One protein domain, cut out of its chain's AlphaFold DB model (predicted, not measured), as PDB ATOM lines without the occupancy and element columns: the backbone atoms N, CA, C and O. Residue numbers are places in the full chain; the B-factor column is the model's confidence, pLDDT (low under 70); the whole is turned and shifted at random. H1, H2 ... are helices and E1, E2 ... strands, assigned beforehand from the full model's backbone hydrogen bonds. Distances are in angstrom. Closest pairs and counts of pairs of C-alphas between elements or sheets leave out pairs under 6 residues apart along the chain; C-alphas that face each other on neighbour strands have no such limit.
ATOM      1  N   SER A  23      21.303  25.336  -8.910       62.41
ATOM      2  CA  SER A  23      20.855  24.680 -10.154       62.41
ATOM      3  C   SER A  23      20.467  23.203  -9.950       62.41
ATOM      4  O   SER A  23      19.288  22.847  -9.959       62.41
ATOM      5  N   ILE A  24      21.442  22.330  -9.684       68.19
ATOM      6  CA  ILE A  24      21.253  20.882  -9.517       68.19
ATOM      7  C   ILE A  24      20.446  20.584  -8.250       68.19
ATOM      8  O   ILE A  24      19.602  19.687  -8.246       68.19
ATOM      9  N   CYS A  25      20.625  21.389  -7.198       63.53
ATOM     10  CA  CYS A  25      19.831  21.299  -5.975       63.53
ATOM     11  C   CYS A  25      18.330  21.479  -6.213       63.53
ATOM     12  O   CYS A  25      17.557  20.835  -5.514       63.53
ATOM     13  N   ALA A  26      17.901  22.340  -7.142       65.94
ATOM     14  CA  ALA A  26      16.478  22.542  -7.413       65.94
ATOM     15  C   ALA A  26      15.861  21.291  -8.057       65.94
ATOM     16  O   ALA A  26      14.867  20.774  -7.551       65.94
ATOM     17  N   HIS A  27      16.507  20.739  -9.090       69.38
ATOM     18  CA  HIS A  27      16.103  19.464  -9.697       69.38
ATOM     19  C   HIS A  27      16.108  18.338  -8.648       69.38
ATOM     20  O   HIS A  27      15.105  17.653  -8.458       69.38
ATOM     21  N   TYR A  28      17.190  18.194  -7.883       68.44
ATOM     22  CA  TYR A  28      17.272  17.201  -6.814       68.44
ATOM     23  C   TYR A  28      16.192  17.382  -5.738       68.44
ATOM     24  O   TYR A  28      15.631  16.403  -5.252       68.44
ATOM     25  N   ARG A  29      15.871  18.624  -5.362       67.69
ATOM     26  CA  ARG A  29      14.813  18.928  -4.395       67.69
ATOM     27  C   ARG A  29      13.455  18.474  -4.919       67.69
ATOM     28  O   ARG A  29      12.759  17.785  -4.186       67.69
ATOM     29  N   HIS A  30      13.138  18.736  -6.187       69.94
ATOM     30  CA  HIS A  30      11.927  18.211  -6.825       69.94
ATOM     31  C   HIS A  30      11.891  16.671  -6.852       69.94
ATOM     32  O   HIS A  30      10.852  16.074  -6.566       69.94
ATOM     33  N   LEU A  31      13.021  16.010  -7.127       66.81
ATOM     34  CA  LEU A  31      13.129  14.543  -7.059       66.81
ATOM     35  C   LEU A  31      12.921  14.010  -5.634       66.81
ATOM     36  O   LEU A  31      12.271  12.990  -5.432       66.81
ATOM     37  N   LYS A  32      13.451  14.708  -4.628       65.50
ATOM     38  CA  LYS A  32      13.288  14.347  -3.217       65.50
ATOM     39  C   LYS A  32      11.861  14.579  -2.711       65.50
ATOM     40  O   LYS A  32      11.380  13.815  -1.886       65.50
ATOM     41  N   GLU A  33      11.201  15.636  -3.172       65.44
ATOM     42  CA  GLU A  33       9.828  15.991  -2.786       65.44
ATOM     43  C   GLU A  33       8.773  15.081  -3.438       65.44
ATOM     44  O   GLU A  33       7.690  14.915  -2.885       65.44
ATOM     45  N   SER A  34       9.090  14.451  -4.575       61.59
ATOM     46  CA  SER A  34       8.173  13.576  -5.327       61.59
ATOM     47  C   SER A  34       8.128  12.110  -4.857       61.59
ATOM     48  O   SER A  34       7.329  11.335  -5.383       61.59
ATOM     49  N   GLY A  35       8.911  11.704  -3.847       57.91
ATOM     50  CA  GLY A  35       8.824  10.358  -3.256       57.91
ATOM     51  C   GLY A  35       9.912  10.035  -2.213       57.91
ATOM     52  O   GLY A  35      10.878  10.783  -2.066       57.91
ATOM     53  N   PRO A  36       9.810   8.909  -1.474       47.50
ATOM     54  CA  PRO A  36      10.641   8.620  -0.293       47.50
ATOM     55  C   PRO A  36      12.080   8.129  -0.595       47.50
ATOM     56  O   PRO A  36      12.626   7.328   0.160       47.50
ATOM     57  N   GLY A  37      12.717   8.582  -1.682       48.06
ATOM     58  CA  GLY A  37      13.894   7.901  -2.252       48.06
ATOM     59  C   GLY A  37      15.234   8.648  -2.303       48.06
ATOM     60  O   GLY A  37      16.271   7.993  -2.331       48.06
ATOM     61  N   ALA A  38      15.286   9.981  -2.311       52.12
ATOM     62  CA  ALA A  38      16.542  10.679  -2.613       52.12
ATOM     63  C   ALA A  38      17.198  11.268  -1.350       52.12
ATOM     64  O   ALA A  38      16.910  12.396  -0.942       52.12
ATOM     65  N   GLN A  39      18.083  10.502  -0.700       64.19
ATOM     66  CA  GLN A  39      19.092  11.084   0.209       64.19
ATOM     67  C   GLN A  39      20.423  11.344  -0.506       64.19
ATOM     68  O   GLN A  39      21.090  12.334  -0.202       64.19
ATOM     69  N   LEU A  40      20.767  10.497  -1.478       75.00
ATOM     70  CA  LEU A  40      21.944  10.615  -2.325       75.00
ATOM     71  C   LEU A  40      21.639   9.941  -3.668       75.00
ATOM     72  O   LEU A  40      21.238   8.779  -3.689       75.00
ATOM     73  N   LEU A  41      21.804  10.669  -4.767       79.81
ATOM     74  CA  LEU A  41      21.678  10.160  -6.129       79.81
ATOM     75  C   LEU A  41      23.078   9.874  -6.671       79.81
ATOM     76  O   LEU A  41      23.910  10.776  -6.681       79.81
ATOM     77  N   TRP A  42      23.321   8.641  -7.109       85.06
ATOM     78  CA  TRP A  42      24.564   8.220  -7.756       85.06
ATOM     79  C   TRP A  42      24.360   8.122  -9.259       85.06
ATOM     80  O   TRP A  42      23.332   7.611  -9.698       85.06
ATOM     81  N   LEU A  43      25.330   8.609 -10.023       86.88
ATOM     82  CA  LEU A  43      25.306   8.661 -11.482       86.88
ATOM     83  C   LEU A  43      26.706   8.365 -12.027       86.88
ATOM     84  O   LEU A  43      27.695   8.412 -11.291       86.88
ATOM     85  N   ASP A  44      26.790   8.115 -13.326       90.00
ATOM     86  CA  ASP A  44      28.050   8.215 -14.055       90.00
ATOM     87  C   ASP A  44      28.479   9.692 -14.185       90.00
ATOM     88  O   ASP A  44      27.647  10.602 -14.305       90.00
ATOM     89  N   ALA A  45      29.786   9.954 -14.126       90.00
ATOM     90  CA  ALA A  45      30.329  11.305 -14.210       90.00
ATOM     91  C   ALA A  45      30.022  11.956 -15.566       90.00
ATOM     92  O   ALA A  45      29.542  13.092 -15.600       90.00
ATOM     93  N   ASP A  46      30.196  11.228 -16.671       86.50
ATOM     94  CA  ASP A  46      29.905  11.746 -18.008       86.50
ATOM     95  C   ASP A  46      28.404  11.969 -18.201       86.50
ATOM     96  O   ASP A  46      27.988  12.883 -18.921       86.50
ATOM     97  N   GLU A  47      27.561  11.134 -17.593       85.81
ATOM     98  CA  GLU A  47      26.113  11.346 -17.559       85.81
ATOM     99  C   GLU A  47      25.748  12.648 -16.836       85.81
ATOM    100  O   GLU A  47      24.970  13.442 -17.376       85.81
ATOM    101  N   MET A  48      26.336  12.923 -15.668       84.94
ATOM    102  CA  MET A  48      26.088  14.166 -14.931       84.94
ATOM    103  C   MET A  48      26.491  15.399 -15.756       84.94
ATOM    104  O   MET A  48      25.692  16.325 -15.921       84.94
ATOM    105  N   GLU A  49      27.692  15.404 -16.337       82.25
ATOM    106  CA  GLU A  49      28.181  16.542 -17.129       82.25
ATOM    107  C   GLU A  49      27.336  16.766 -18.398       82.25
ATOM    108  O   GLU A  49      27.004  17.908 -18.743       82.25
ATOM    109  N   ARG A  50      26.909  15.688 -19.074       79.88
ATOM    110  CA  ARG A  50      26.027  15.765 -20.255       79.88
ATOM    111  C   ARG A  50      24.612  16.226 -19.926       79.88
ATOM    112  O   ARG A  50      24.006  16.904 -20.761       79.88
ATOM    113  N   THR A  51      24.093  15.847 -18.760       77.62
ATOM    114  CA  THR A  51      22.722  16.151 -18.329       77.62
ATOM    115  C   THR A  51      22.581  17.616 -17.954       77.62
ATOM    116  O   THR A  51      21.674  18.295 -18.434       77.62
ATOM    117  N   TYR A  52      23.501  18.132 -17.140       74.44
ATOM    118  CA  TYR A  52      23.354  19.475 -16.586       74.44
ATOM    119  C   TYR A  52      23.977  20.564 -17.460       74.44
ATOM    120  O   TYR A  52      23.591  21.721 -17.317       74.44
ATOM    121  N   ARG A  53      24.870  20.216 -18.406       63.44
ATOM    122  CA  ARG A  53      25.463  21.076 -19.460       63.44
ATOM    123  C   ARG A  53      26.013  22.444 -19.032       63.44
ATOM    124  O   ARG A  53      26.436  23.192 -19.908       63.44
ATOM    125  N   PHE A  54      26.018  22.760 -17.738       66.94
ATOM    126  CA  PHE A  54      26.746  23.840 -17.081       66.94
ATOM    127  C   PHE A  54      26.800  25.143 -17.889       66.94
ATOM    128  O   PHE A  54      27.876  25.686 -18.143       66.94
ATOM    129  N   ARG A  55      25.631  25.611 -18.349       63.19
ATOM    130  CA  ARG A  55      25.526  26.690 -19.342       63.19
ATOM    131  C   ARG A  55      25.857  28.052 -18.753       63.19
ATOM    132  O   ARG A  55      26.478  28.867 -19.429       63.19
ATOM    133  N   GLU A  56      25.479  28.288 -17.501       69.12
ATOM    134  CA  GLU A  56      25.817  29.512 -16.788       69.12
ATOM    135  C   GLU A  56      26.820  29.241 -15.673       69.12
ATOM    136  O   GLU A  56      26.857  28.161 -15.088       69.12
ATOM    137  N   LYS A  57      27.609  30.264 -15.317       72.31
ATOM    138  CA  LYS A  57      28.573  30.204 -14.204       72.31
ATOM    139  C   LYS A  57      27.956  29.606 -12.933       72.31
ATOM    140  O   LYS A  57      28.571  28.790 -12.258       72.31
ATOM    141  N   ARG A  58      26.720  29.996 -12.619       70.12
ATOM    142  CA  ARG A  58      25.985  29.543 -11.427       70.12
ATOM    143  C   ARG A  58      25.628  28.063 -11.449       70.12
ATOM    144  O   ARG A  58      25.427  27.502 -10.380       70.12
ATOM    145  N   ASP A  59      25.595  27.444 -12.622       67.75
ATOM    146  CA  ASP A  59      25.160  26.060 -12.761       67.75
ATOM    147  C   ASP A  59      26.249  25.047 -12.414       67.75
ATOM    148  O   ASP A  59      25.923  23.894 -12.151       67.75
ATOM    149  N   TRP A  60      27.520  25.459 -12.453       76.19
ATOM    150  CA  TRP A  60      28.668  24.563 -12.291       76.19
ATOM    151  C   TRP A  60      29.603  24.912 -11.148       76.19
ATOM    152  O   TRP A  60      30.429  24.082 -10.767       76.19
ATOM    153  N   MET A  61      29.493  26.118 -10.589       78.00
ATOM    154  CA  MET A  61      30.349  26.557  -9.483       78.00
ATOM    155  C   MET A  61      30.254  25.662  -8.239       78.00
ATOM    156  O   MET A  61      31.190  25.623  -7.444       78.00
ATOM    157  N   ASP A  62      29.140  24.955  -8.065       78.31
ATOM    158  CA  ASP A  62      28.868  24.065  -6.935       78.31
ATOM    159  C   ASP A  62      29.045  22.577  -7.278       78.31
ATOM    160  O   ASP A  62      28.750  21.713  -6.452       78.31
ATOM    161  N   THR A  63      29.554  22.269  -8.475       85.19
ATOM    162  CA  THR A  63      29.839  20.904  -8.915       85.19
ATOM    163  C   THR A  63      31.339  20.701  -9.052       85.19
ATOM    164  O   THR A  63      31.995  21.283  -9.919       85.19
ATOM    165  N   LEU A  64      31.894  19.874  -8.174       88.69
ATOM    166  CA  LEU A  64      33.324  19.810  -7.923       88.69
ATOM    167  C   LEU A  64      33.865  18.390  -8.090       88.69
ATOM    168  O   LEU A  64      33.219  17.407  -7.728       88.69
ATOM    169  N   ARG A  65      35.097  18.321  -8.580       92.75
ATOM    170  CA  ARG A  65      36.047  17.223  -8.421       92.75
ATOM    171  C   ARG A  65      37.125  17.663  -7.427       92.75
ATOM    172  O   ARG A  65      37.277  18.855  -7.147       92.75
ATOM    173  N   LEU A  66      37.896  16.714  -6.916       93.38
ATOM    174  CA  LEU A  66      39.103  16.970  -6.142       93.38
ATOM    175  C   LEU A  66      40.311  16.358  -6.822       93.38
ATOM    176  O   LEU A  66      40.246  15.246  -7.342       93.38
ATOM    177  N   ILE A  67      41.432  17.057  -6.712       95.06
ATOM    178  CA  ILE A  67      42.751  16.462  -6.874       95.06
ATOM    179  C   ILE A  67      43.263  16.135  -5.474       95.06
ATOM    180  O   ILE A  67      43.320  17.014  -4.612       95.06
ATOM    181  N   TYR A  68      43.600  14.874  -5.230       94.62
ATOM    182  CA  TYR A  68      44.054  14.391  -3.926       94.62
ATOM    183  C   TYR A  68      45.247  13.456  -4.087       94.62
ATOM    184  O   TYR A  68      45.421  12.841  -5.136       94.62
ATOM    185  N   PHE A  69      46.079  13.348  -3.052       94.69
ATOM    186  CA  PHE A  69      47.203  12.419  -3.063       94.69
ATOM    187  C   PHE A  69      46.758  11.025  -2.610       94.69
ATOM    188  O   PHE A  69      46.344  10.828  -1.464       94.69
ATOM    189  N   ASP A  70      46.852  10.048  -3.506       93.69
ATOM    190  CA  ASP A  70      46.596   8.645  -3.208       93.69
ATOM    191  C   ASP A  70      47.868   7.996  -2.660       93.69
ATOM    192  O   ASP A  70      48.855   7.772  -3.363       93.69
ATOM    193  N   ARG A  71      47.842   7.677  -1.364       91.44
ATOM    194  CA  ARG A  71      48.980   7.055  -0.678       91.44
ATOM    195  C   ARG A  71      49.266   5.637  -1.168       91.44
ATOM    196  O   ARG A  71      50.388   5.177  -0.984       91.44
ATOM    197  N   SER A  72      48.291   4.945  -1.757       91.56
ATOM    198  CA  SER A  72      48.500   3.580  -2.250       91.56
ATOM    199  C   SER A  72      49.344   3.562  -3.525       91.56
ATOM    200  O   SER A  72      50.263   2.756  -3.637       91.56
ATOM    201  N   SER A  73      49.090   4.498  -4.440       92.25
ATOM    202  CA  SER A  73      49.830   4.653  -5.695       92.25
ATOM    203  C   SER A  73      50.980   5.662  -5.614       92.25
ATOM    204  O   SER A  73      51.745   5.777  -6.565       92.25
ATOM    205  N   GLN A  74      51.113   6.387  -4.495       93.81
ATOM    206  CA  GLN A  74      52.070   7.488  -4.315       93.81
ATOM    207  C   GLN A  74      51.946   8.574  -5.399       93.81
ATOM    208  O   GLN A  74      52.935   9.195  -5.787       93.81
ATOM    209  N   ALA A  75      50.723   8.825  -5.866       94.69
ATOM    210  CA  ALA A  75      50.448   9.760  -6.950       94.69
ATOM    211  C   ALA A  75      49.221  10.627  -6.654       94.69
ATOM    212  O   ALA A  75      48.318  10.238  -5.911       94.69
ATOM    213  N   TYR A  76      49.172  11.812  -7.263       95.31
ATOM    214  CA  TYR A  76      47.942  12.597  -7.287       95.31
ATOM    215  C   TYR A  76      46.925  11.948  -8.221       95.31
ATOM    216  O   TYR A  76      47.280  11.459  -9.289       95.31
ATOM    217  N   ARG A  77      45.659  11.958  -7.812       95.94
ATOM    218  CA  ARG A  77      44.536  11.414  -8.572       95.94
ATOM    219  C   ARG A  77      43.388  12.401  -8.600       95.94
ATOM    220  O   ARG A  77      43.194  13.185  -7.669       95.94
ATOM    221  N   LEU A  78      42.608  12.311  -9.667       96.12
ATOM    222  CA  LEU A  78      41.343  13.003  -9.792       96.12
ATOM    223  C   LEU A  78      40.224  12.153  -9.182       96.12
ATOM    224  O   LEU A  78      40.143  10.946  -9.411       96.12
ATOM    225  N   SER A  79      39.360  12.786  -8.401       95.00
ATOM    226  CA  SER A  79      38.148  12.167  -7.877       95.00
ATOM    227  C   SER A  79      37.020  12.149  -8.917       95.00
ATOM    228  O   SER A  79      37.083  12.780  -9.979       95.00
ATOM    229  N   GLY A  80      35.927  11.484  -8.558       93.88
ATOM    230  CA  GLY A  80      34.630  11.658  -9.197       93.88
ATOM    231  C   GLY A  80      34.049  13.051  -8.966       93.88
ATOM    232  O   GLY A  80      34.705  13.942  -8.415       93.88
ATOM    233  N   ILE A  81      32.800  13.235  -9.375       90.69
ATOM    234  CA  ILE A  81      32.074  14.501  -9.267       90.69
ATOM    235  C   ILE A  81      31.140  14.461  -8.061       90.69
ATOM    236  O   ILE A  81      30.459  13.467  -7.814       90.69
ATOM    237  N   ALA A  82      31.034  15.560  -7.324       86.69
ATOM    238  CA  ALA A  82      29.885  15.750  -6.463       86.69
ATOM    239  C   ALA A  82      29.370  17.175  -6.507       86.69
ATOM    240  O   ALA A  82      30.089  18.137  -6.782       86.69
ATOM    241  N   HIS A  83      28.083  17.279  -6.226       80.94
ATOM    242  CA  HIS A  83      27.413  18.544  -6.018       80.94
ATOM    243  C   HIS A  83      27.484  18.934  -4.536       80.94
ATOM    244  O   HIS A  83      27.223  18.112  -3.651       80.94
ATOM    245  N   LEU A  84      27.857  20.182  -4.244       69.50
ATOM    246  CA  LEU A  84      27.882  20.721  -2.888       69.50
ATOM    247  C   LEU A  84      26.441  20.857  -2.380       69.50
ATOM    248  O   LEU A  84      25.774  21.843  -2.656       69.50
ATOM    249  N   ALA A  85      25.949  19.864  -1.640       58.88
ATOM    250  CA  ALA A  85      24.557  19.839  -1.185       58.88
ATOM    251  C   ALA A  85      24.333  20.387   0.242       58.88
ATOM    252  O   ALA A  85      23.181  20.599   0.624       58.88
ATOM    253  N   ASP A  86      25.391  20.618   1.039       62.19
ATOM    254  CA  ASP A  86      25.284  21.179   2.401       62.19
ATOM    255  C   ASP A  86      26.216  22.380   2.627       62.19
ATOM    256  O   ASP A  86      27.404  22.187   2.898       62.19
ATOM    257  N   PRO A  87      25.705  23.622   2.600       57.16
ATOM    258  CA  PRO A  87      26.508  24.796   2.932       57.16
ATOM    259  C   PRO A  87      26.830  24.897   4.434       57.16
ATOM    260  O   PRO A  87      27.643  25.729   4.825       57.16
ATOM    261  N   LYS A  88      26.202  24.082   5.300       58.81
ATOM    262  CA  LYS A  88      26.456  24.085   6.751       58.81
ATOM    263  C   LYS A  88      27.580  23.138   7.165       58.81
ATOM    264  O   LYS A  88      28.016  23.196   8.315       58.81
ATOM    265  N   LYS A  89      28.044  22.253   6.276       65.12
ATOM    266  CA  LYS A  89      29.167  21.360   6.582       65.12
ATOM    267  C   LYS A  89      30.492  22.083   6.375       65.12
ATOM    268  O   LYS A  89      30.703  22.769   5.384       65.12
ATOM    269  N   THR A  90      31.416  21.866   7.307       63.00
ATOM    270  CA  THR A  90      32.791  22.392   7.245       63.00
ATOM    271  C   THR A  90      33.675  21.645   6.244       63.00
ATOM    272  O   THR A  90      34.832  22.011   6.047       63.00
ATOM    273  N   TYR A  91      33.149  20.583   5.633       69.81
ATOM    274  CA  TYR A  91      33.846  19.745   4.671       69.81
ATOM    275  C   TYR A  91      32.891  19.249   3.585       69.81
ATOM    276  O   TYR A  91      31.698  19.043   3.815       69.81
ATOM    277  N   PHE A  92      33.458  18.997   2.412       77.94
ATOM    278  CA  PHE A  92      32.778  18.455   1.242       77.94
ATOM    279  C   PHE A  92      33.313  17.052   0.928       77.94
ATOM    280  O   PHE A  92      34.448  16.727   1.280       77.94
ATOM    281  N   LYS A  93      32.487  16.194   0.323       84.00
ATOM    282  CA  LYS A  93      32.839  14.803   0.009       84.00
ATOM    283  C   LYS A  93      32.523  14.478  -1.442       84.00
ATOM    284  O   LYS A  93      31.489  14.903  -1.941       84.00
ATOM    285  N   VAL A  94      33.381  13.674  -2.060       88.19
ATOM    286  CA  VAL A  94      33.294  13.291  -3.480       88.19
ATOM    287  C   VAL A  94      33.717  11.839  -3.665       88.19
ATOM    288  O   VAL A  94      34.553  11.377  -2.887       88.19
ATOM    289  N   PRO A  95      33.204  11.118  -4.673       90.75
ATOM    290  CA  PRO A  95      33.608   9.740  -4.944       90.75
ATOM    291  C   PRO A  95      35.103   9.617  -5.258       90.75
ATOM    292  O   PRO A  95      35.660  10.454  -5.958       90.75
ATOM    293  N   ILE A  96      35.758   8.566  -4.760       92.25
ATOM    294  CA  ILE A  96      37.151   8.225  -5.106       92.25
ATOM    295  C   ILE A  96      37.264   7.832  -6.583       92.25
ATOM    296  O   ILE A  96      38.255   8.164  -7.230       92.25
ATOM    297  N   ASP A  97      36.257   7.126  -7.100       92.25
ATOM    298  CA  ASP A  97      36.196   6.718  -8.500       92.25
ATOM    299  C   ASP A  97      35.941   7.936  -9.397       92.25
ATOM    300  O   ASP A  97      34.907   8.597  -9.284       92.25
ATOM    301  N   ARG A  98      36.884   8.206 -10.308       92.81
ATOM    302  CA  ARG A  98      36.844   9.325 -11.261       92.81
ATOM    303  C   ARG A  98      35.616   9.315 -12.174       92.81
ATOM    304  O   ARG A  98      35.221  10.380 -12.653       92.81
ATOM    305  N   ASN A  99      35.027   8.142 -12.400       93.69
ATOM    306  CA  ASN A  99      33.877   7.951 -13.283       93.69
ATOM    307  C   ASN A  99      32.541   8.028 -12.534       93.69
ATOM    308  O   ASN A  99      31.488   7.940 -13.154       93.69
ATOM    309  N   GLN A 100      32.550   8.197 -11.211       92.38
ATOM    310  CA  GLN A 100      31.324   8.313 -10.426       92.38
ATOM    311  C   GLN A 100      30.951   9.767 -10.164       92.38
ATOM    312  O   GLN A 100      31.802  10.637  -9.965       92.38
ATOM    313  N   ALA A 101      29.651  10.011 -10.092       89.44
ATOM    314  CA  ALA A 101      29.057  11.264  -9.678       89.44
ATOM    315  C   ALA A 101      28.055  11.045  -8.544       89.44
ATOM    316  O   ALA A 101      27.362  10.026  -8.499       89.44
ATOM    317  N   CYS A 102      27.926  12.025  -7.649       84.38
ATOM    318  CA  CYS A 102      26.832  12.031  -6.687       84.38
ATOM    319  C   CYS A 102      26.204  13.412  -6.454       84.38
ATOM    320  O   CYS A 102      26.885  14.438  -6.396       84.38
ATOM    321  N   ILE A 103      24.885  13.424  -6.258       81.19
ATOM    322  CA  ILE A 103      24.081  14.610  -5.949       81.19
ATOM    323  C   ILE A 103      23.321  14.362  -4.644       81.19
ATOM    324  O   ILE A 103      22.629  13.354  -4.506       81.19
ATOM    325  N   GLY A 104      23.417  15.283  -3.685       73.06
ATOM    326  CA  GLY A 104      22.728  15.177  -2.396       73.06
ATOM    327  C   GLY A 104      23.667  14.918  -1.216       73.06
ATOM    328  O   GLY A 104      24.862  15.200  -1.270       73.06
ATOM    329  N   LEU A 105      23.114  14.430  -0.102       66.88
ATOM    330  CA  LEU A 105      23.811  14.343   1.182       66.88
ATOM    331  C   LEU A 105      24.161  12.902   1.541       66.88
ATOM    332  O   LEU A 105      23.301  12.103   1.905       66.88
ATOM    333  N   ALA A 106      25.455  12.596   1.569       60.41
ATOM    334  CA  ALA A 106      25.945  11.386   2.216       60.41
ATOM    335  C   ALA A 106      25.911  11.567   3.751       60.41
ATOM    336  O   ALA A 106      26.773  12.233   4.334       60.41
ATOM    337  N   ASN A 107      24.887  11.011   4.409       56.28
ATOM    338  CA  ASN A 107      24.779  10.976   5.878       56.28
ATOM    339  C   ASN A 107      25.587   9.833   6.505       56.28
ATOM    340  O   ASN A 107      26.038   9.943   7.642       56.28
ATOM    341  N   ARG A 108      25.781   8.740   5.764       56.34
ATOM    342  CA  ARG A 108      26.700   7.662   6.136       56.34
ATOM    343  C   ARG A 108      28.058   7.983   5.547       56.34
ATOM    344  O   ARG A 108      28.120   8.550   4.466       56.34
ATOM    345  N   ASP A 109      29.111   7.668   6.281       56.81
ATOM    346  CA  ASP A 109      30.493   7.821   5.854       56.81
ATOM    347  C   ASP A 109      30.908   6.536   5.130       56.81
ATOM    348  O   ASP A 109      31.257   5.562   5.797       56.81
ATOM    349  N   PRO A 110      30.773   6.443   3.797       57.56
ATOM    350  CA  PRO A 110      31.097   5.223   3.092       57.56
ATOM    351  C   PRO A 110      32.608   5.216   2.843       57.56
ATOM    352  O   PRO A 110      33.205   6.240   2.494       57.56
ATOM    353  N   SER A 111      33.230   4.046   2.957       64.56
ATOM    354  CA  SER A 111      34.453   3.772   2.203       64.56
ATOM    355  C   SER A 111      34.225   4.179   0.741       64.56
ATOM    356  O   SER A 111      33.185   3.828   0.184       64.56
ATOM    357  N   GLY A 112      35.150   4.917   0.123       77.62
ATOM    358  CA  GLY A 112      34.989   5.353  -1.271       77.62
ATOM    359  C   GLY A 112      34.744   6.849  -1.483       77.62
ATOM    360  O   GLY A 112      34.500   7.238  -2.619       77.62
ATOM    361  N   LEU A 113      34.820   7.692  -0.443       84.31
ATOM    362  CA  LEU A 113      34.742   9.154  -0.581       84.31
ATOM    363  C   LEU A 113      36.049   9.853  -0.168       84.31
ATOM    364  O   LEU A 113      36.623   9.547   0.876       84.31
ATOM    365  N   VAL A 114      36.464  10.855  -0.944       87.25
ATOM    366  CA  VAL A 114      37.531  11.811  -0.608       87.25
ATOM    367  C   VAL A 114      36.918  13.013   0.097       87.25
ATOM    368  O   VAL A 114      35.846  13.484  -0.289       87.25
ATOM    369  N   ARG A 115      37.591  13.523   1.132       86.56
ATOM    370  CA  ARG A 115      37.162  14.713   1.876       86.56
ATOM    371  C   ARG A 115      37.963  15.936   1.465       86.56
ATOM    372  O   ARG A 115      39.188  15.906   1.448       86.56
ATOM    373  N   TYR A 116      37.251  17.028   1.236       83.88
ATOM    374  CA  TYR A 116      37.803  18.363   1.089       83.88
ATOM    375  C   TYR A 116      37.509  19.175   2.341       83.88
ATOM    376  O   TYR A 116      36.353  19.276   2.757       83.88
ATOM    377  N   HIS A 117      38.552  19.763   2.923       82.50
ATOM    378  CA  HIS A 117      38.465  20.658   4.072       82.50
ATOM    379  C   HIS A 117      38.858  22.077   3.629       82.50
ATOM    380  O   HIS A 117      40.030  22.437   3.754       82.50
ATOM    381  N   PRO A 118      37.903  22.892   3.130       76.81
ATOM    382  CA  PRO A 118      38.192  24.243   2.645       76.81
ATOM    383  C   PRO A 118      38.907  25.103   3.694       76.81
ATOM    384  O   PRO A 118      39.806  25.864   3.363       76.81
ATOM    385  N   GLN A 119      38.566  24.932   4.977       74.75
ATOM    386  CA  GLN A 119      39.199  25.650   6.090       74.75
ATOM    387  C   GLN A 119      40.691  25.323   6.247       74.75
ATOM    388  O   GLN A 119      41.472  26.204   6.585       74.75
ATOM    389  N   ASN A 120      41.110  24.084   5.974       76.44
ATOM    390  CA  ASN A 120      42.523  23.711   6.064       76.44
ATOM    391  C   ASN A 120      43.325  24.370   4.937       76.44
ATOM    392  O   ASN A 120      44.418  24.878   5.177       76.44
ATOM    393  N   VAL A 121      42.760  24.402   3.726       75.75
ATOM    394  CA  VAL A 121      43.360  25.092   2.575       75.75
ATOM    395  C   VAL A 121      43.411  26.602   2.820       75.75
ATOM    396  O   VAL A 121      44.445  27.222   2.588       75.75
ATOM    397  N   ALA A 122      42.346  27.169   3.385       73.69
ATOM    398  CA  ALA A 122      42.276  28.564   3.794       73.69
ATOM    399  C   ALA A 122      43.381  28.935   4.796       73.69
ATOM    400  O   ALA A 122      44.171  29.836   4.528       73.69
ATOM    401  N   LEU A 123      43.496  28.209   5.912       72.25
ATOM    402  CA  LEU A 123      44.516  28.456   6.941       72.25
ATOM    403  C   LEU A 123      45.945  28.284   6.404       72.25
ATOM    404  O   LEU A 123      46.853  29.044   6.754       72.25
ATOM    405  N   TRP A 124      46.161  27.297   5.531       73.75
ATOM    406  CA  TRP A 124      47.431  27.154   4.827       73.75
ATOM    407  C   TRP A 124      47.728  28.391   3.964       73.75
ATOM    408  O   TRP A 124      48.815  28.963   4.078       73.75
ATOM    409  N   SER A 125      46.752  28.840   3.170       70.62
ATOM    410  CA  SER A 125      46.899  30.012   2.300       70.62
ATOM    411  C   SER A 125      47.152  31.310   3.074       70.62
ATOM    412  O   SER A 125      47.874  32.171   2.584       70.62
ATOM    413  N   GLU A 126      46.618  31.442   4.293       66.94
ATOM    414  CA  GLU A 126      46.864  32.596   5.166       66.94
ATOM    415  C   GLU A 126      48.255  32.578   5.784       66.94
ATOM    416  O   GLU A 126      48.895  33.619   5.936       66.94
ATOM    417  N   SER A 127      48.700  31.397   6.207       63.34
ATOM    418  CA  SER A 127      49.904  31.310   7.013       63.34
ATOM    419  C   SER A 127      51.160  31.505   6.176       63.34
ATOM    420  O   SER A 127      52.056  32.158   6.694       63.34
ATOM    421  N   LEU A 128      51.248  30.970   4.941       60.41
ATOM    422  CA  LEU A 128      52.413  30.969   4.010       60.41
ATOM    423  C   LEU A 128      53.809  30.720   4.642       60.41
ATOM    424  O   LEU A 128      54.826  30.745   3.956       60.41
ATOM    425  N   ALA A 129      53.884  30.467   5.947       52.84
ATOM    426  CA  ALA A 129      55.068  30.648   6.777       52.84
ATOM    427  C   ALA A 129      55.832  29.345   6.990       52.84
ATOM    428  O   ALA A 129      56.842  29.331   7.693       52.84
ATOM    429  N   LYS A 130      55.354  28.231   6.429       58.00
ATOM    430  CA  LYS A 130      55.993  26.924   6.566       58.00
ATOM    431  C   LYS A 130      55.913  26.144   5.259       58.00
ATOM    432  O   LYS A 130      54.904  26.253   4.561       58.00
ATOM    433  N   PRO A 131      56.934  25.328   4.940       57.53
ATOM    434  CA  PRO A 131      56.760  24.288   3.945       57.53
ATOM    435  C   PRO A 131      55.636  23.369   4.428       57.53
ATOM    436  O   PRO A 131      55.681  22.844   5.541       57.53
ATOM    437  N   VAL A 132      54.601  23.244   3.608       72.50
ATOM    438  CA  VAL A 132      53.448  22.389   3.869       72.50
ATOM    439  C   VAL A 132      53.493  21.244   2.878       72.50
ATOM    440  O   VAL A 132      53.669  21.464   1.680       72.50
ATOM    441  N   ASP A 133      53.351  20.025   3.384       83.62
ATOM    442  CA  ASP A 133      53.223  18.855   2.534       83.62
ATOM    443  C   ASP A 133      51.829  18.848   1.890       83.62
ATOM    444  O   ASP A 133      50.830  18.499   2.517       83.62
ATOM    445  N   TRP A 134      51.750  19.247   0.618       84.00
ATOM    446  CA  TRP A 134      50.488  19.308  -0.129       84.00
ATOM    447  C   TRP A 134      49.784  17.954  -0.257       84.00
ATOM    448  O   TRP A 134      48.583  17.919  -0.515       84.00
ATOM    449  N   ARG A 135      50.491  16.846  -0.001       89.00
ATOM    450  CA  ARG A 135      49.917  15.494   0.025       89.00
ATOM    451  C   ARG A 135      48.909  15.292   1.160       89.00
ATOM    452  O   ARG A 135      48.183  14.300   1.164       89.00
ATOM    453  N   GLU A 136      48.860  16.206   2.126       86.44
ATOM    454  CA  GLU A 136      47.874  16.206   3.211       86.44
ATOM    455  C   GLU A 136      46.545  16.875   2.823       86.44
ATOM    456  O   GLU A 136      45.575  16.805   3.580       86.44
ATOM    457  N   PHE A 137      46.477  17.499   1.644       87.31
ATOM    458  CA  PHE A 137      45.336  18.291   1.201       87.31
ATOM    459  C   PHE A 137      44.662  17.663  -0.017       87.31
ATOM    460  O   PHE A 137      45.272  16.964  -0.828       87.31
ATOM    461  N   ALA A 138      43.374  17.959  -0.147       90.38
ATOM    462  CA  ALA A 138      42.641  17.795  -1.388       90.38
ATOM    463  C   ALA A 138      42.304  19.186  -1.924       90.38
ATOM    464  O   ALA A 138      41.958  20.081  -1.150       90.38
ATOM    465  N   PHE A 139      42.397  19.360  -3.235       90.31
ATOM    466  CA  PHE A 139      42.210  20.645  -3.894       90.31
ATOM    467  C   PHE A 139      40.998  20.602  -4.809       90.31
ATOM    468  O   PHE A 139      40.835  19.652  -5.574       90.31
ATOM    469  N   ALA A 140      40.150  21.624  -4.735       90.12
ATOM    470  CA  ALA A 140      38.934  21.682  -5.528       90.12
ATOM    471  C   ALA A 140      39.208  22.020  -6.995       90.12
ATOM    472  O   ALA A 140      40.058  22.845  -7.325       90.12
ATOM    473  N   VAL A 141      38.433  21.394  -7.876       91.69
ATOM    474  CA  VAL A 141      38.347  21.707  -9.300       91.69
ATOM    475  C   VAL A 141      36.879  21.685  -9.683       91.69
ATOM    476  O   VAL A 141      36.175  20.735  -9.360       91.69
ATOM    477  N   HIS A 142      36.382  22.691 -10.394       89.94
ATOM    478  CA  HIS A 142      35.037  22.592 -10.962       89.94
ATOM    479  C   HIS A 142      34.990  21.512 -12.040       89.94
ATOM    480  O   HIS A 142      35.867  21.482 -12.904       89.94
ATOM    481  N   ALA A 143      33.955  20.669 -12.035       90.12
ATOM    482  CA  ALA A 143      33.825  19.576 -13.005       90.12
ATOM    483  C   ALA A 143      33.969  20.080 -14.454       90.12
ATOM    484  O   ALA A 143      34.814  19.583 -15.198       90.12
ATOM    485  N   SER A 144      33.278  21.176 -14.796       87.31
ATOM    486  CA  SER A 144      33.389  21.836 -16.104       87.31
ATOM    487  C   SER A 144      34.801  22.302 -16.443       87.31
ATOM    488  O   SER A 144      35.233  22.159 -17.584       87.31
ATOM    489  N   CYS A 145      35.531  22.877 -15.480       89.38
ATOM    490  CA  CYS A 145      36.903  23.328 -15.713       89.38
ATOM    491  C   CYS A 145      37.812  22.149 -16.047       89.38
ATOM    492  O   CYS A 145      38.649  22.263 -16.942       89.38
ATOM    493  N   TRP A 146      37.622  21.011 -15.377       92.56
ATOM    494  CA  TRP A 146      38.377  19.806 -15.688       92.56
ATOM    495  C   TRP A 146      38.031  19.256 -17.074       92.56
ATOM    496  O   TRP A 146      38.921  19.044 -17.892       92.56
ATOM    497  N   SER A 147      36.740  19.133 -17.387       89.62
ATOM    498  CA  SER A 147      36.278  18.712 -18.713       89.62
ATOM    499  C   SER A 147      36.809  19.594 -19.844       89.62
ATOM    500  O   SER A 147      37.183  19.091 -20.902       89.62
ATOM    501  N   LEU A 148      36.869  20.913 -19.644       89.06
ATOM    502  CA  LEU A 148      37.459  21.835 -20.616       89.06
ATOM    503  C   LEU A 148      38.979  21.677 -20.715       89.06
ATOM    504  O   LEU A 148      39.513  21.757 -21.816       89.06
ATOM    505  N   THR A 149      39.658  21.414 -19.596       91.69
ATOM    506  CA  THR A 149      41.105  21.146 -19.579       91.69
ATOM    507  C   THR A 149      41.426  19.940 -20.457       91.69
ATOM    508  O   THR A 149      42.211  20.082 -21.391       91.69
ATOM    509  N   LEU A 150      40.730  18.815 -20.255       92.00
ATOM    510  CA  LEU A 150      40.922  17.596 -21.051       92.00
ATOM    511  C   LEU A 150      40.595  17.780 -22.540       92.00
ATOM    512  O   LEU A 150      41.181  17.134 -23.400       92.00
ATOM    513  N   ARG A 151      39.634  18.647 -22.877       89.44
ATOM    514  CA  ARG A 151      39.199  18.835 -24.273       89.44
ATOM    515  C   ARG A 151      40.024  19.849 -25.054       89.44
ATOM    516  O   ARG A 151      40.065  19.757 -26.276       89.44
ATOM    517  N   ILE A 152      40.569  20.861 -24.382       91.31
ATOM    518  CA  ILE A 152      41.122  22.055 -25.039       91.31
ATOM    519  C   ILE A 152      42.596  22.261 -24.699       91.31
ATOM    520  O   ILE A 152      43.347  22.721 -25.554       91.31
ATOM    521  N   VAL A 153      42.998  21.976 -23.461       90.44
ATOM    522  CA  VAL A 153      44.335  22.317 -22.959       90.44
ATOM    523  C   VAL A 153      45.280  21.131 -23.087       90.44
ATOM    524  O   VAL A 153      46.313  21.255 -23.733       90.44
ATOM    525  N   ASP A 154      44.927  20.002 -22.474       90.88
ATOM    526  CA  ASP A 154      45.761  18.802 -22.436       90.88
ATOM    527  C   ASP A 154      44.873  17.561 -22.201       90.88
ATOM    528  O   ASP A 154      44.322  17.423 -21.103       90.88
ATOM    529  N   PRO A 155      44.694  16.670 -23.198       92.88
ATOM    530  CA  PRO A 155      43.919  15.439 -23.027       92.88
ATOM    531  C   PRO A 155      44.548  14.467 -22.023       92.88
ATOM    532  O   PRO A 155      43.819  13.668 -21.435       92.88
ATOM    533  N   ASP A 156      45.851  14.593 -21.769       95.06
ATOM    534  CA  ASP A 156      46.620  13.751 -20.854       95.06
ATOM    535  C   ASP A 156      46.892  14.472 -19.515       95.06
ATOM    536  O   ASP A 156      47.741  14.067 -18.723       95.06
ATOM    537  N   ALA A 157      46.128  15.531 -19.200       92.94
ATOM    538  CA  ALA A 157      46.310  16.344 -17.991       92.94
ATOM    539  C   ALA A 157      46.297  15.536 -16.675       92.94
ATOM    540  O   ALA A 157      46.871  15.978 -15.675       92.94
ATOM    541  N   GLU A 158      45.640  14.370 -16.647       92.62
ATOM    542  CA  GLU A 158      45.629  13.476 -15.480       92.62
ATOM    543  C   GLU A 158      47.028  12.917 -15.146       92.62
ATOM    544  O   GLU A 158      47.350  12.764 -13.966       92.62
ATOM    545  N   ASP A 159      47.902  12.724 -16.137       94.00
ATOM    546  CA  ASP A 159      49.290  12.283 -15.919       94.00
ATOM    547  C   ASP A 159      50.167  13.415 -15.350       94.00
ATOM    548  O   ASP A 159      51.203  13.200 -14.709       94.00
ATOM    549  N   HIS A 160      49.711  14.659 -15.514       92.81
ATOM    550  CA  HIS A 160      50.423  15.874 -15.138       92.81
ATOM    551  C   HIS A 160      49.832  16.578 -13.905       92.81
ATOM    552  O   HIS A 160      50.222  17.708 -13.598       92.81
ATOM    553  N   LEU A 161      48.948  15.920 -13.139       93.88
ATOM    554  CA  LEU A 161      48.254  16.511 -11.979       93.88
ATOM    555  C   LEU A 161      49.193  17.187 -10.973       93.88
ATOM    556  O   LEU A 161      48.882  18.256 -10.451       93.88
ATOM    557  N   HIS A 162      50.355  16.586 -10.715       91.62
ATOM    558  CA  HIS A 162      51.364  17.145  -9.815       91.62
ATOM    559  C   HIS A 162      51.894  18.504 -10.306       91.62
ATOM    560  O   HIS A 162      52.060  19.428  -9.511       91.62
ATOM    561  N   THR A 163      52.124  18.638 -11.616       90.69
ATOM    562  CA  THR A 163      52.605  19.874 -12.241       90.69
ATOM    563  C   THR A 163      51.497  20.918 -12.278       90.69
ATOM    564  O   THR A 163      51.740  22.061 -11.897       90.69
ATOM    565  N   ILE A 164      50.274  20.522 -12.651       90.50
ATOM    566  CA  ILE A 164      49.100  21.405 -12.636       90.50
ATOM    567  C   ILE A 164      48.918  21.997 -11.238       90.50
ATOM    568  O   ILE A 164      48.860  23.215 -11.093       90.50
ATOM    569  N   LEU A 165      48.930  21.158 -10.196       89.56
ATOM    570  CA  LEU A 165      48.854  21.628  -8.816       89.56
ATOM    571  C   LEU A 165      50.005  22.570  -8.464       89.56
ATOM    572  O   LEU A 165      49.750  23.648  -7.938       89.56
ATOM    573  N   ALA A 166      51.255  22.215  -8.760       87.38
ATOM    574  CA  ALA A 166      52.399  23.057  -8.420       87.38
ATOM    575  C   ALA A 166      52.320  24.451  -9.067       87.38
ATOM    576  O   ALA A 166      52.561  25.460  -8.398       87.38
ATOM    577  N   VAL A 167      51.943  24.518 -10.347       86.19
ATOM    578  CA  VAL A 167      51.783  25.778 -11.086       86.19
ATOM    579  C   VAL A 167      50.616  26.588 -10.530       86.19
ATOM    580  O   VAL A 167      50.785  27.773 -10.236       86.19
ATOM    581  N   SER A 168      49.457  25.958 -10.331       84.12
ATOM    582  CA  SER A 168      48.277  26.616  -9.773       84.12
ATOM    583  C   SER A 168      48.547  27.161  -8.375       84.12
ATOM    584  O   SER A 168      48.294  28.333  -8.114       84.12
ATOM    585  N   LEU A 169      49.130  26.356  -7.484       79.88
ATOM    586  CA  LEU A 169      49.436  26.757  -6.107       79.88
ATOM    587  C   LEU A 169      50.446  27.900  -6.078       79.88
ATOM    588  O   LEU A 169      50.222  28.876  -5.363       79.88
ATOM    589  N   LYS A 170      51.488  27.856  -6.919       78.75
ATOM    590  CA  LYS A 170      52.425  28.976  -7.073       78.75
ATOM    591  C   LYS A 170      51.704  30.249  -7.521       78.75
ATOM    592  O   LYS A 170      51.828  31.286  -6.868       78.75
ATOM    593  N   ARG A 171      50.903  30.173  -8.586       75.31
ATOM    594  CA  ARG A 171      50.163  31.332  -9.105       75.31
ATOM    595  C   ARG A 171      49.217  31.924  -8.061       75.31
ATOM    596  O   ARG A 171      49.070  33.138  -7.966       75.31
ATOM    597  N   MET A 172      48.606  31.070  -7.253       70.94
ATOM    598  CA  MET A 172      47.680  31.471  -6.198       70.94
ATOM    599  C   MET A 172      48.409  32.135  -5.032       70.94
ATOM    600  O   MET A 172      47.945  33.162  -4.545       70.94
ATOM    601  N   THR A 173      49.587  31.636  -4.642       67.94
ATOM    602  CA  THR A 173      50.432  32.326  -3.653       67.94
ATOM    603  C   THR A 173      50.902  33.704  -4.133       67.94
ATOM    604  O   THR A 173      50.944  34.644  -3.338       67.94
ATOM    605  N   GLU A 174      51.195  33.866  -5.429       68.50
ATOM    606  CA  GLU A 174      51.550  35.164  -6.024       68.50
ATOM    607  C   GLU A 174      50.373  36.152  -5.968       68.50
ATOM    608  O   GLU A 174      50.532  37.255  -5.444       68.50
ATOM    609  N   LEU A 175      49.184  35.739  -6.427       64.81
ATOM    610  CA  LEU A 175      47.977  36.577  -6.425       64.81
ATOM    611  C   LEU A 175      47.558  36.989  -5.008       64.81
ATOM    612  O   LEU A 175      47.306  38.169  -4.766       64.81
ATOM    613  N   HIS A 176      47.568  36.059  -4.048       61.50
ATOM    614  CA  HIS A 176      47.302  36.394  -2.646       61.50
ATOM    615  C   HIS A 176      48.304  37.424  -2.117       61.50
ATOM    616  O   HIS A 176      47.910  38.390  -1.466       61.50
ATOM    617  N   THR A 177      49.594  37.269  -2.423       60.28
ATOM    618  CA  THR A 177      50.625  38.224  -1.992       60.28
ATOM    619  C   THR A 177      50.376  39.627  -2.560       60.28
ATOM    620  O   THR A 177      50.564  40.620  -1.853       60.28
ATOM    621  N   GLU A 178      49.941  39.736  -3.816       59.88
ATOM    622  CA  GLU A 178      49.591  41.016  -4.445       59.88
ATOM    623  C   GLU A 178      48.361  41.663  -3.795       59.88
ATOM    624  O   GLU A 178      48.416  42.838  -3.418       59.88
ATOM    625  N   GLU A 179      47.286  40.904  -3.575       59.38
ATOM    626  CA  GLU A 179      46.080  41.397  -2.901       59.38
ATOM    627  C   GLU A 179      46.367  41.846  -1.462       59.38
ATOM    628  O   GLU A 179      45.940  42.932  -1.055       59.38
ATOM    629  N   PHE A 180      47.162  41.079  -0.706       55.44
ATOM    630  CA  PHE A 180      47.612  41.464   0.635       55.44
ATOM    631  C   PHE A 180      48.415  42.770   0.620       55.44
ATOM    632  O   PHE A 180      48.194  43.631   1.474       55.44
ATOM    633  N   ARG A 181      49.310  42.970  -0.360       57.31
ATOM    634  CA  ARG A 181      50.064  44.232  -0.514       57.31
ATOM    635  C   ARG A 181      49.143  45.418  -0.796       57.31
ATOM    636  O   ARG A 181      49.352  46.498  -0.237       57.31
ATOM    637  N   VAL A 182      48.120  45.237  -1.632       60.66
ATOM    638  CA  VAL A 182      47.127  46.281  -1.928       60.66
ATOM    639  C   VAL A 182      46.300  46.610  -0.684       60.66
ATOM    640  O   VAL A 182      46.131  47.786  -0.352       60.66
ATOM    641  N   LEU A 183      45.838  45.594   0.049       58.75
ATOM    642  CA  LEU A 183      45.046  45.775   1.264       58.75
ATOM    643  C   LEU A 183      45.856  46.450   2.384       58.75
ATOM    644  O   LEU A 183      45.356  47.362   3.044       58.75
ATOM    645  N   ASP A 184      47.116  46.051   2.576       55.94
ATOM    646  CA  ASP A 184      48.035  46.676   3.533       55.94
ATOM    647  C   ASP A 184      48.318  48.141   3.162       55.94
ATOM    648  O   ASP A 184      48.264  49.025   4.017       55.94
ATOM    649  N   SER A 185      48.507  48.436   1.871       62.88
ATOM    650  CA  SER A 185      48.652  49.809   1.367       62.88
ATOM    651  C   SER A 185      47.406  50.666   1.634       62.88
ATOM    652  O   SER A 185      47.515  51.797   2.116       62.88
ATOM    653  N   LEU A 186      46.204  50.125   1.405       62.22
ATOM    654  CA  LEU A 186      44.935  50.799   1.704       62.22
ATOM    655  C   LEU A 186      44.741  51.031   3.209       62.22
ATOM    656  O   LEU A 186      44.324  52.116   3.620       62.22
ATOM    657  N   ASN A 187      45.087  50.047   4.041       62.78
ATOM    658  CA  ASN A 187      45.017  50.160   5.496       62.78
ATOM    659  C   ASN A 187      46.028  51.178   6.041       62.78
ATOM    660  O   ASN A 187      45.677  51.979   6.910       62.78
ATOM    661  N   LYS A 188      47.252  51.212   5.500       66.38
ATOM    662  CA  LYS A 188      48.262  52.235   5.814       66.38
ATOM    663  C   LYS A 188      47.786  53.633   5.422       66.38
ATOM    664  O   LYS A 188      47.876  54.545   6.242       66.38
ATOM    665  N   LYS A 189      47.196  53.802   4.231       67.50
ATOM    666  CA  LYS A 189      46.600  55.080   3.795       67.50
ATOM    667  C   LYS A 189      45.457  55.534   4.708       67.50
ATOM    668  O   LYS A 189      45.426  56.695   5.102       67.50
ATOM    669  N   ARG A 190      44.558  54.627   5.109       63.16
ATOM    670  CA  ARG A 190      43.472  54.935   6.059       63.16
ATOM    671  C   ARG A 190      43.991  55.336   7.440       63.16
ATOM    672  O   ARG A 190      43.474  56.283   8.022       63.16
ATOM    673  N   ARG A 191      45.023  54.658   7.955       63.00
ATOM    674  CA  ARG A 191      45.665  55.025   9.231       63.00
ATOM    675  C   ARG A 191      46.329  56.401   9.162       63.00
ATOM    676  O   ARG A 191      46.182  57.169  10.101       63.00
ATOM    677  N   ALA A 192      46.979  56.730   8.045       64.06
ATOM    678  CA  ALA A 192      47.578  58.047   7.826       64.06
ATOM    679  C   ALA A 192      46.535  59.178   7.691       64.06
ATOM    680  O   ALA A 192      46.810  60.314   8.064       64.06
TER     681      ALA A 192
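This is residues 23 to 192 of the 202 residues of an uncharacterized protein of Neosartorya fischeri (strain ATCC 1020 / DSM 3700 / CBS 544.65 / FGSC A1164 / JCM 1740 / NRRL 181 / WB 181) (UniProt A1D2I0). The body is a strongly twisted, branched sheet of E1, E2, E3, E4, E6 and E8, with the small sheet of E5 and E7 over one face and H2 and H5 over the other. The long helix H6 leads away from this body, and its residues 181 to 192 stick out as a free arm; H1 lies towards the other end of the longest span. The printed part has 170 residues, with six named helices and eight named strands; along the chain come H1, E1, H2, H3, then the strands E2 to E7, then H4, E8, H5 and H6; the class is mixed, helices and strands, and in the large sheet E4 and E6 are parallel while its other neighbour pairs are antiparallel, as are E5 and E7 in the small one. It is only just compact, close to loose, with a radius of gyration of the C-alphas of 18.2 A, and elongated, 62 by 40 by 33 A.

Start at E2, residues 63 to 70. On one side of it lie antiparallel E3, residues 75 to 78, its hairpin partner (N 68 and O 77, 3.0 A), and E4, residues 81 to 83 (N 64 and O 82, 2.9 A); on the other side lies antiparallel E8, residues 138 to 142 (N 65 and O 141, 2.8 A). E6, residues 100 to 104, is parallel to E4, with N 81 and O 100 at 2.8 A, and antiparallel to E1, residues 40 to 44, with N 41 and O 103 at 2.8 A. E5, residues 92 to 95, and E7, residues 113 to 116, are antiparallel, with N 92 and O 116 at 2.9 A; the closest C-alphas of E5 and E4, those of Val 94 and Ala 82, are 5.2 A apart. H2, residues 45 to 52, stands up from the large sheet, rising 48 degrees; H5, residues 143 to 153, is on the same face, at a height of 8.8 A. H1, residues 23 to 33, is on this sheet too and only just touches H3, residues 57 to 60, with 3 pairs of C-alphas within 8 A, the closest Ser 23 and Asp 59 at 5.2 A. H4, residues 118 to 127, and H6, residues 161 to 192, only graze the sheet; they are close but not clearly touching, Ser 125 and Thr 173 being closest with C-alphas 7.3 A apart. Every O i to N i+4 pair is within hydrogen-bond range in H2, H4, H5 and H6, and 6 of 7 in H1; H3 is too short for one.

Find C-alpha 63 at (29.839, 20.904, -8.915); E2 runs 21.5 A from there. H1 begins at C-alpha 23, (20.855, 24.680, -10.154), and measures 15.9 A. H6 runs 46.0 A to C-alpha 192 at (47.578, 58.047, 7.826).

The C-alphas of Gly 35 and Ala 192, the two farthest apart, are 62.4 A apart. The printed part has no cut, and no link is long. Mean pLDDT of the printed part is 77.4; 63 residues are under 70, among them 23 to 39 and 173 to 192.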